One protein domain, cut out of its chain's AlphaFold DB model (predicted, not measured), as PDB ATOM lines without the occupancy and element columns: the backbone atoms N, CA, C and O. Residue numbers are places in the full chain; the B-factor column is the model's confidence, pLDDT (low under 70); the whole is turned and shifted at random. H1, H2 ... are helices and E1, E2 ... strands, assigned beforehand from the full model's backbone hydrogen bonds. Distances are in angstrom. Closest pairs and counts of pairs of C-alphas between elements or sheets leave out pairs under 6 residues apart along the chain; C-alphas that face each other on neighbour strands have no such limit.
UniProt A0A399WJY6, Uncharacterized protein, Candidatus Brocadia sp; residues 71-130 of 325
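AT A GLANCE: This is residues 71 to 130 of the 325 residues of an uncharacterized protein of Candidatus Brocadia sp (UniProt A0A399WJY6). Little regular structure: a chain mostly of loops, with the short helix H1 towards one end and the two-stranded hairpin E1 and E2 at the other. Residues 99 to 130, with no named element, run back from the hairpin and fold round again. The printed part has 60 residues, 13 in named elements, in the order H1, E1, E2; the class is mixed and the sheet antiparallel. It is compact, with a radius of gyration of the C-alphas of 11.4 A and spans of 30 by 22 by 17 A.

IN THESE COORDINATES: H1, residues 76 to 80, begins at C-alpha 76 (4.897, -63.338, 255.779) and measures 6.4 A. E1, residues 89 to 92, measures 9.3 A. E2, residues 95 to 98, measures 9.4 A and ends at C-alpha 98 (-0.423, -44.386, 252.750).

HOW THE PARTS SIT: In H1, 0 of 1 O i to N i+4 pairs and 0 of 2 O i to N i+3 pairs are within hydrogen-bond range. E1 and E2 are a hairpin, antiparallel at 138 degrees; N 92 and O 95, 2.8 A, are within hydrogen-bond range. H1 and E2 are apart.

THE WHOLE: The C-alphas farthest apart, of Pro 73 and Ala 94, are 31.5 A apart. The printed part has no cut and no long link between named elements. Residues 71 to 75 and 93 to 95 have pLDDT under 70.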
ATOM      1  N   GLN A  71      10.352 -66.941 246.404       63.09
ATOM      2  CA  GLN A  71       9.344 -65.935 246.746       63.09
ATOM      3  C   GLN A  71       8.700 -66.249 248.099       63.09
ATOM      4  O   GLN A  71       8.363 -67.401 248.374       63.09
ATOM      5  N   TYR A  72       8.509 -65.231 248.942       64.62
ATOM      6  CA  TYR A  72       7.753 -65.390 250.185       64.62
ATOM      7  C   TYR A  72       6.254 -65.597 249.905       64.62
ATOM      8  O   TYR A  72       5.695 -64.909 249.041       64.62
ATOM      9  N   PRO A  73       5.573 -66.468 250.676       63.03
ATOM     10  CA  PRO A  73       4.117 -66.509 250.719       63.03
ATOM     11  C   PRO A  73       3.532 -65.163 251.173       63.03
ATOM     12  O   PRO A  73       4.078 -64.497 252.061       63.03
ATOM     13  N   THR A  74       2.398 -64.786 250.583       58.12
ATOM     14  CA  THR A  74       1.576 -63.627 250.968       58.12
ATOM     15  C   THR A  74       1.274 -63.642 252.476       58.12
ATOM     16  O   THR A  74       0.948 -64.691 253.028       58.12
ATOM     17  N   GLY A  75       1.456 -62.502 253.157       65.50
ATOM     18  CA  GLY A  75       1.327 -62.347 254.622       65.50
ATOM     19  C   GLY A  75       2.645 -62.367 255.420       65.50
ATOM     20  O   GLY A  75       2.826 -61.563 256.333       65.50
ATOM     21  N   SER A  76       3.647 -63.157 255.007       77.19
ATOM     22  CA  SER A  76       4.897 -63.338 255.779       77.19
ATOM     23  C   SER A  76       5.746 -62.065 255.943       77.19
ATOM     24  O   SER A  76       6.630 -62.025 256.803       77.19
ATOM     25  N   CYS A  77       5.523 -61.045 255.114       84.81
ATOM     26  CA  CYS A  77       6.293 -59.799 255.138       84.81
ATOM     27  C   CYS A  77       6.040 -59.008 256.432       84.81
ATOM     28  O   CYS A  77       6.980 -58.536 257.076       84.81
ATOM     29  N   ILE A  78       4.771 -58.888 256.828       87.00
ATOM     30  CA  ILE A  78       4.338 -58.057 257.962       87.00
ATOM     31  C   ILE A  78       4.364 -58.816 259.288       87.00
ATOM     32  O   ILE A  78       4.539 -58.198 260.332       87.00
ATOM     33  N   ASP A  79       4.265 -60.145 259.242       83.31
ATOM     34  CA  ASP A  79       4.236 -60.990 260.440       83.31
ATOM     35  C   ASP A  79       5.604 -61.097 261.126       83.31
ATOM     36  O   ASP A  79       5.686 -61.416 262.311       83.31
ATOM     37  N   ARG A  80       6.690 -60.864 260.377       81.38
ATOM     38  CA  ARG A  80       8.062 -61.100 260.850       81.38
ATOM     39  C   ARG A  80       8.926 -59.848 260.888       81.38
ATOM     40  O   ARG A  80       9.614 -59.629 261.879       81.38
ATOM     41  N   CYS A  81       8.920 -59.054 259.817       86.38
ATOM     42  CA  CYS A  81       9.926 -58.003 259.625       86.38
ATOM     43  C   CYS A  81       9.311 -56.609 259.440       86.38
ATOM     44  O   CYS A  81       9.773 -55.653 260.056       86.38
ATOM     45  N   HIS A  82       8.234 -56.475 258.663       86.94
ATOM     46  CA  HIS A  82       7.588 -55.187 258.376       86.94
ATOM     47  C   HIS A  82       6.403 -54.902 259.313       86.94
ATOM     48  O   HIS A  82       5.333 -54.489 258.875       86.94
ATOM     49  N   VAL A  83       6.586 -55.115 260.618       86.25
ATOM     50  CA  VAL A  83       5.504 -55.084 261.626       86.25
ATOM     51  C   VAL A  83       4.805 -53.722 261.761       86.25
ATOM     52  O   VAL A  83       3.634 -53.659 262.124       86.25
ATOM     53  N   ASN A  84       5.488 -52.630 261.402       86.88
ATOM     54  CA  ASN A  84       4.973 -51.257 261.490       86.88
ATOM     55  C   ASN A  84       4.633 -50.641 260.127       86.88
ATOM     56  O   ASN A  84       4.475 -49.430 260.023       86.88
ATOM     57  N   TYR A  85       4.486 -51.451 259.076       86.19
ATOM     58  CA  TYR A  85       4.295 -50.950 257.712       86.19
ATOM     59  C   TYR A  85       3.157 -49.924 257.562       86.19
ATOM     60  O   TYR A  85       3.259 -48.988 256.776       86.19
ATOM     61  N   ALA A  86       2.079 -50.061 258.343       83.56
ATOM     62  CA  ALA A  86       0.909 -49.192 258.262       83.56
ATOM     63  C   ALA A  86       1.180 -47.732 258.678       83.56
ATOM     64  O   ALA A  86       0.366 -46.864 258.359       83.56
ATOM     65  N   THR A  87       2.278 -47.454 259.389       82.56
ATOM     66  CA  THR A  87       2.655 -46.088 259.784       82.56
ATOM     67  C   THR A  87       3.522 -45.390 258.739       82.56
ATOM     68  O   THR A  87       3.643 -44.167 258.787       82.56
ATOM     69  N   TYR A  88       4.085 -46.128 257.776       80.12
ATOM     70  CA  TYR A  88       4.924 -45.546 256.735       80.12
ATOM     71  C   TYR A  88       4.094 -44.719 255.759       80.12
ATOM     72  O   TYR A  88       3.164 -45.214 255.108       80.12
ATOM     73  N   GLN A  89       4.487 -43.455 255.646       74.12
ATOM     74  CA  GLN A  89       4.037 -42.534 254.618       74.12
ATOM     75  C   GLN A  89       5.247 -42.189 253.768       74.12
ATOM     76  O   GLN A  89       6.266 -41.732 254.284       74.12
ATOM     77  N   THR A  90       5.142 -42.455 252.476       76.94
ATOM     78  CA  THR A  90       6.211 -42.198 251.515       76.94
ATOM     79  C   THR A  90       5.674 -41.295 250.430       76.94
ATOM     80  O   THR A  90       4.527 -41.445 250.016       76.94
ATOM     81  N   MET A  91       6.499 -40.362 249.968       71.62
ATOM     82  CA  MET A  91       6.165 -39.571 248.789       71.62
ATOM     83  C   MET A  91       6.214 -40.477 247.556       71.62
ATOM     84  O   MET A  91       7.218 -41.153 247.331       71.62
ATOM     85  N   TYR A  92       5.140 -40.488 246.779       72.06
ATOM     86  CA  TYR A  92       5.047 -41.122 245.471       72.06
ATOM     87  C   TYR A  92       4.387 -40.117 244.532       72.06
ATOM     88  O   TYR A  92       3.285 -39.665 244.820       72.06
ATOM     89  N   ASP A  93       5.105 -39.719 243.483       63.12
ATOM     90  CA  ASP A  93       4.657 -38.731 242.493       63.12
ATOM     91  C   ASP A  93       3.976 -37.485 243.106       63.12
ATOM     92  O   ASP A  93       2.822 -37.166 242.850       63.12
ATOM     93  N   ALA A  94       4.700 -36.806 244.003       61.34
ATOM     94  CA  ALA A  94       4.255 -35.608 244.729       61.34
ATOM     95  C   ALA A  94       3.080 -35.779 245.724       61.34
ATOM     96  O   ALA A  94       2.740 -34.811 246.408       61.34
ATOM     97  N   GLU A  95       2.542 -36.987 245.915       65.69
ATOM     98  CA  GLU A  95       1.526 -37.286 246.932       65.69
ATOM     99  C   GLU A  95       2.026 -38.241 248.030       65.69
ATOM    100  O   GLU A  95       2.966 -39.018 247.856       65.69
ATOM    101  N   PHE A  96       1.381 -38.205 249.202       73.12
ATOM    102  CA  PHE A  96       1.673 -39.148 250.283       73.12
ATOM    103  C   PHE A  96       0.973 -40.487 250.045       73.12
ATOM    104  O   PHE A  96      -0.223 -40.641 250.314       73.12
ATOM    105  N   PHE A  97       1.742 -41.500 249.657       84.06
ATOM    106  CA  PHE A  97       1.269 -42.874 249.651       84.06
ATOM    107  C   PHE A  97       1.122 -43.394 251.086       84.06
ATOM    108  O   PHE A  97       2.062 -43.376 251.889       84.06
ATOM    109  N   ARG A  98      -0.077 -43.883 251.414       84.12
ATOM    110  CA  ARG A  98      -0.423 -44.386 252.750       84.12
ATOM    111  C   ARG A  98      -0.645 -45.892 252.719       84.12
ATOM    112  O   ARG A  98      -1.699 -46.362 252.294       84.12
ATOM    113  N   HIS A  99       0.290 -46.651 253.284       88.06
ATOM    114  CA  HIS A  99       0.166 -48.108 253.391       88.06
ATOM    115  C   HIS A  99      -1.071 -48.548 254.179       88.06
ATOM    116  O   HIS A  99      -1.670 -49.564 253.858       88.06
ATOM    117  N   ARG A 100      -1.516 -47.775 255.184       81.69
ATOM    118  CA  ARG A 100      -2.716 -48.100 255.979       81.69
ATOM    119  C   ARG A 100      -3.954 -48.384 255.116       81.69
ATOM    120  O   ARG A 100      -4.739 -49.263 255.474       81.69
ATOM    121  N   VAL A 101      -4.121 -47.659 254.010       78.69
ATOM    122  CA  VAL A 101      -5.262 -47.810 253.089       78.69
ATOM    123  C   VAL A 101      -4.941 -48.682 251.870       78.69
ATOM    124  O   VAL A 101      -5.858 -49.166 251.224       78.69
ATOM    125  N   HIS A 102      -3.665 -48.971 251.619       85.06
ATOM    126  CA  HIS A 102      -3.193 -49.884 250.573       85.06
ATOM    127  C   HIS A 102      -2.486 -51.090 251.212       85.06
ATOM    128  O   HIS A 102      -1.284 -51.286 251.058       85.06
ATOM    129  N   SER A 103      -3.221 -51.847 252.032       84.62
ATOM    130  CA  SER A 103      -2.674 -52.935 252.856       84.62
ATOM    131  C   SER A 103      -3.418 -54.255 252.661       84.62
ATOM    132  O   SER A 103      -4.563 -54.241 252.199       84.62
ATOM    133  N   PRO A 104      -2.861 -55.382 253.148       82.44
ATOM    134  CA  PRO A 104      -3.579 -56.657 253.170       82.44
ATOM    135  C   PRO A 104      -4.908 -56.587 253.934       82.44
ATOM    136  O   PRO A 104      -5.856 -57.294 253.610       82.44
ATOM    137  N   LYS A 105      -5.048 -55.655 254.895       77.88
ATOM    138  CA  LYS A 105      -6.333 -55.391 255.577       77.88
ATOM    139  C   LYS A 105      -7.429 -54.883 254.631       77.88
ATOM    140  O   LYS A 105      -8.603 -55.031 254.948       77.88
ATOM    141  N   GLN A 106      -7.047 -54.282 253.509       76.44
ATOM    142  CA  GLN A 106      -7.932 -53.850 252.424       76.44
ATOM    143  C   GLN A 106      -7.938 -54.849 251.252       76.44
ATOM    144  O   GLN A 106      -8.451 -54.539 250.182       76.44
ATOM    145  N   GLY A 107      -7.366 -56.047 251.438       79.69
ATOM    146  CA  GLY A 107      -7.246 -57.069 250.397       79.69
ATOM    147  C   GLY A 107      -6.140 -56.804 249.371       79.69
ATOM    148  O   GLY A 107      -6.154 -57.418 248.309       79.69
ATOM    149  N   MET A 108      -5.201 -55.892 249.657       84.31
ATOM    150  CA  MET A 108      -4.056 -55.607 248.787       84.31
ATOM    151  C   MET A 108      -2.786 -56.263 249.325       84.31
ATOM    152  O   MET A 108      -2.246 -55.848 250.350       84.31
ATOM    153  N   GLU A 109      -2.287 -57.273 248.622       88.12
ATOM    154  CA  GLU A 109      -1.055 -57.968 248.998       88.12
ATOM    155  C   GLU A 109       0.198 -57.129 248.710       88.12
ATOM    156  O   GLU A 109       0.261 -56.384 247.730       88.12
ATOM    157  N   CYS A 110       1.238 -57.269 249.541       88.50
ATOM    158  CA  CYS A 110       2.475 -56.485 249.414       88.50
ATOM    159  C   CYS A 110       3.165 -56.676 248.054       88.50
ATOM    160  O   CYS A 110       3.788 -55.750 247.535       88.50
ATOM    161  N   ASN A 111       3.035 -57.871 247.469       88.12
ATOM    162  CA  ASN A 111       3.656 -58.225 246.197       88.12
ATOM    163  C   ASN A 111       2.957 -57.624 244.966       88.12
ATOM    164  O   ASN A 111       3.410 -57.848 243.847       88.12
ATOM    165  N   LEU A 112       1.864 -56.878 245.158       87.31
ATOM    166  CA  LEU A 112       1.259 -56.070 244.099       87.31
ATOM    167  C   LEU A 112       2.118 -54.846 243.768       87.31
ATOM    168  O   LEU A 112       2.174 -54.440 242.612       87.31
ATOM    169  N   CYS A 113       2.800 -54.281 244.772       88.75
ATOM    170  CA  CYS A 113       3.613 -53.075 244.608       88.75
ATOM    171  C   CYS A 113       5.111 -53.330 244.762       88.75
ATOM    172  O   CYS A 113       5.912 -52.580 244.205       88.75
ATOM    173  N   HIS A 114       5.491 -54.374 245.500       90.62
ATOM    174  CA  HIS A 114       6.881 -54.682 245.820       90.62
ATOM    175  C   HIS A 114       7.308 -56.064 245.334       90.62
ATOM    176  O   HIS A 114       6.514 -56.999 245.269       90.62
ATOM    177  N   GLU A 115       8.595 -56.238 245.067       89.81
ATOM    178  CA  GLU A 115       9.159 -57.568 244.871       89.81
ATOM    179  C   GLU A 115       9.168 -58.364 246.183       89.81
ATOM    180  O   GLU A 115       9.562 -57.865 247.239       89.81
ATOM    181  N   ASN A 116       8.786 -59.640 246.109       87.31
ATOM    182  CA  ASN A 116       8.649 -60.535 247.261       87.31
ATOM    183  C   ASN A 116       9.772 -61.579 247.368       87.31
ATOM    184  O   ASN A 116       9.550 -62.676 247.894       87.31
ATOM    185  N   TYR A 117      10.966 -61.257 246.865       84.06
ATOM    186  CA  TYR A 117      12.153 -62.092 247.058       84.06
ATOM    187  C   TYR A 117      12.472 -62.266 248.544       84.06
ATOM    188  O   TYR A 117      12.035 -61.480 249.387       84.06
ATOM    189  N   ILE A 118      13.234 -63.305 248.876       81.06
ATOM    190  CA  ILE A 118      13.703 -63.510 250.248       81.06
ATOM    191  C   ILE A 118      14.621 -62.366 250.707       81.06
ATOM    192  O   ILE A 118      15.267 -61.729 249.881       81.06
ATOM    193  N   ALA A 119      14.645 -62.074 252.012       78.12
ATOM    194  CA  ALA A 119      15.208 -60.829 252.557       78.12
ATOM    195  C   ALA A 119      16.710 -60.620 252.268       78.12
ATOM    196  O   ALA A 119      17.192 -59.491 252.261       78.12
ATOM    197  N   ASP A 120      17.451 -61.698 252.020       80.31
ATOM    198  CA  ASP A 120      18.879 -61.716 251.695       80.31
ATOM    199  C   ASP A 120      19.172 -61.674 250.183       80.31
ATOM    200  O   ASP A 120      20.331 -61.555 249.777       80.31
ATOM    201  N   MET A 121      18.144 -61.713 249.330       80.38
ATOM    202  CA  MET A 121      18.281 -61.630 247.878       80.38
ATOM    203  C   MET A 121      17.890 -60.251 247.354       80.38
ATOM    204  O   MET A 121      16.806 -59.741 247.618       80.38
ATOM    205  N   LYS A 122      18.741 -59.654 246.516       79.75
ATOM    206  CA  LYS A 122      18.340 -58.489 245.717       79.75
ATOM    207  C   LYS A 122      17.550 -58.963 244.488       79.75
ATOM    208  O   LYS A 122      18.033 -59.889 243.832       79.75
ATOM    209  N   PRO A 123      16.417 -58.324 244.137       82.44
ATOM    210  CA  PRO A 123      15.933 -57.023 244.625       82.44
ATOM    211  C   PRO A 123      14.755 -57.072 245.643       82.44
ATOM    212  O   PRO A 123      13.713 -56.462 245.437       82.44
ATOM    213  N   HIS A 124      14.905 -57.741 246.797       87.94
ATOM    214  CA  HIS A 124      13.890 -57.751 247.870       87.94
ATOM    215  C   HIS A 124      13.313 -56.362 248.195       87.94
ATOM    216  O   HIS A 124      14.053 -55.418 248.474       87.94
ATOM    217  N   GLY A 125      11.980 -56.263 248.207       86.75
ATOM    218  CA  GLY A 125      11.262 -55.053 248.601       86.75
ATOM    219  C   GLY A 125      11.307 -53.920 247.572       86.75
ATOM    220  O   GLY A 125      10.706 -52.870 247.815       86.75
ATOM    221  N   ASN A 126      11.969 -54.109 246.425       90.81
ATOM    222  CA  ASN A 126      11.994 -53.102 245.373       90.81
ATOM    223  C   ASN A 126      10.585 -52.786 244.880       90.81
ATOM    224  O   ASN A 126       9.741 -53.672 244.766       90.81
ATOM    225  N   LEU A 127      10.351 -51.516 244.566       89.81
ATOM    226  CA  LEU A 127       9.096 -51.063 243.991       89.81
ATOM    227  C   LEU A 127       8.997 -51.523 242.529       89.81
ATOM    228  O   LEU A 127       9.906 -51.269 241.740       89.81
ATOM    229  N   ILE A 128       7.894 -52.185 242.178       89.81
ATOM    230  CA  ILE A 128       7.609 -52.665 240.813       89.81
ATOM    231  C   ILE A 128       6.433 -51.949 240.153       89.81
ATOM    232  O   ILE A 128       6.225 -52.112 238.951       89.81
ATOM    233  N   ILE A 129       5.671 -51.177 240.930       87.38
ATOM    234  CA  ILE A 129       4.492 -50.456 240.456       87.38
ATOM    235  C   ILE A 129       4.876 -49.179 239.695       87.38
ATOM    236  O   ILE A 129       5.857 -48.510 240.029       87.38
ATOM    237  N   GLN A 130       4.087 -48.843 238.677       83.94
ATOM    238  CA  GLN A 130       4.171 -47.602 237.902       83.94
ATOM    239  C   GLN A 130       2.885 -46.782 238.085       83.94
ATOM    240  O   GLN A 130       1.847 -47.339 238.438       83.94
TER     241      GLN A 130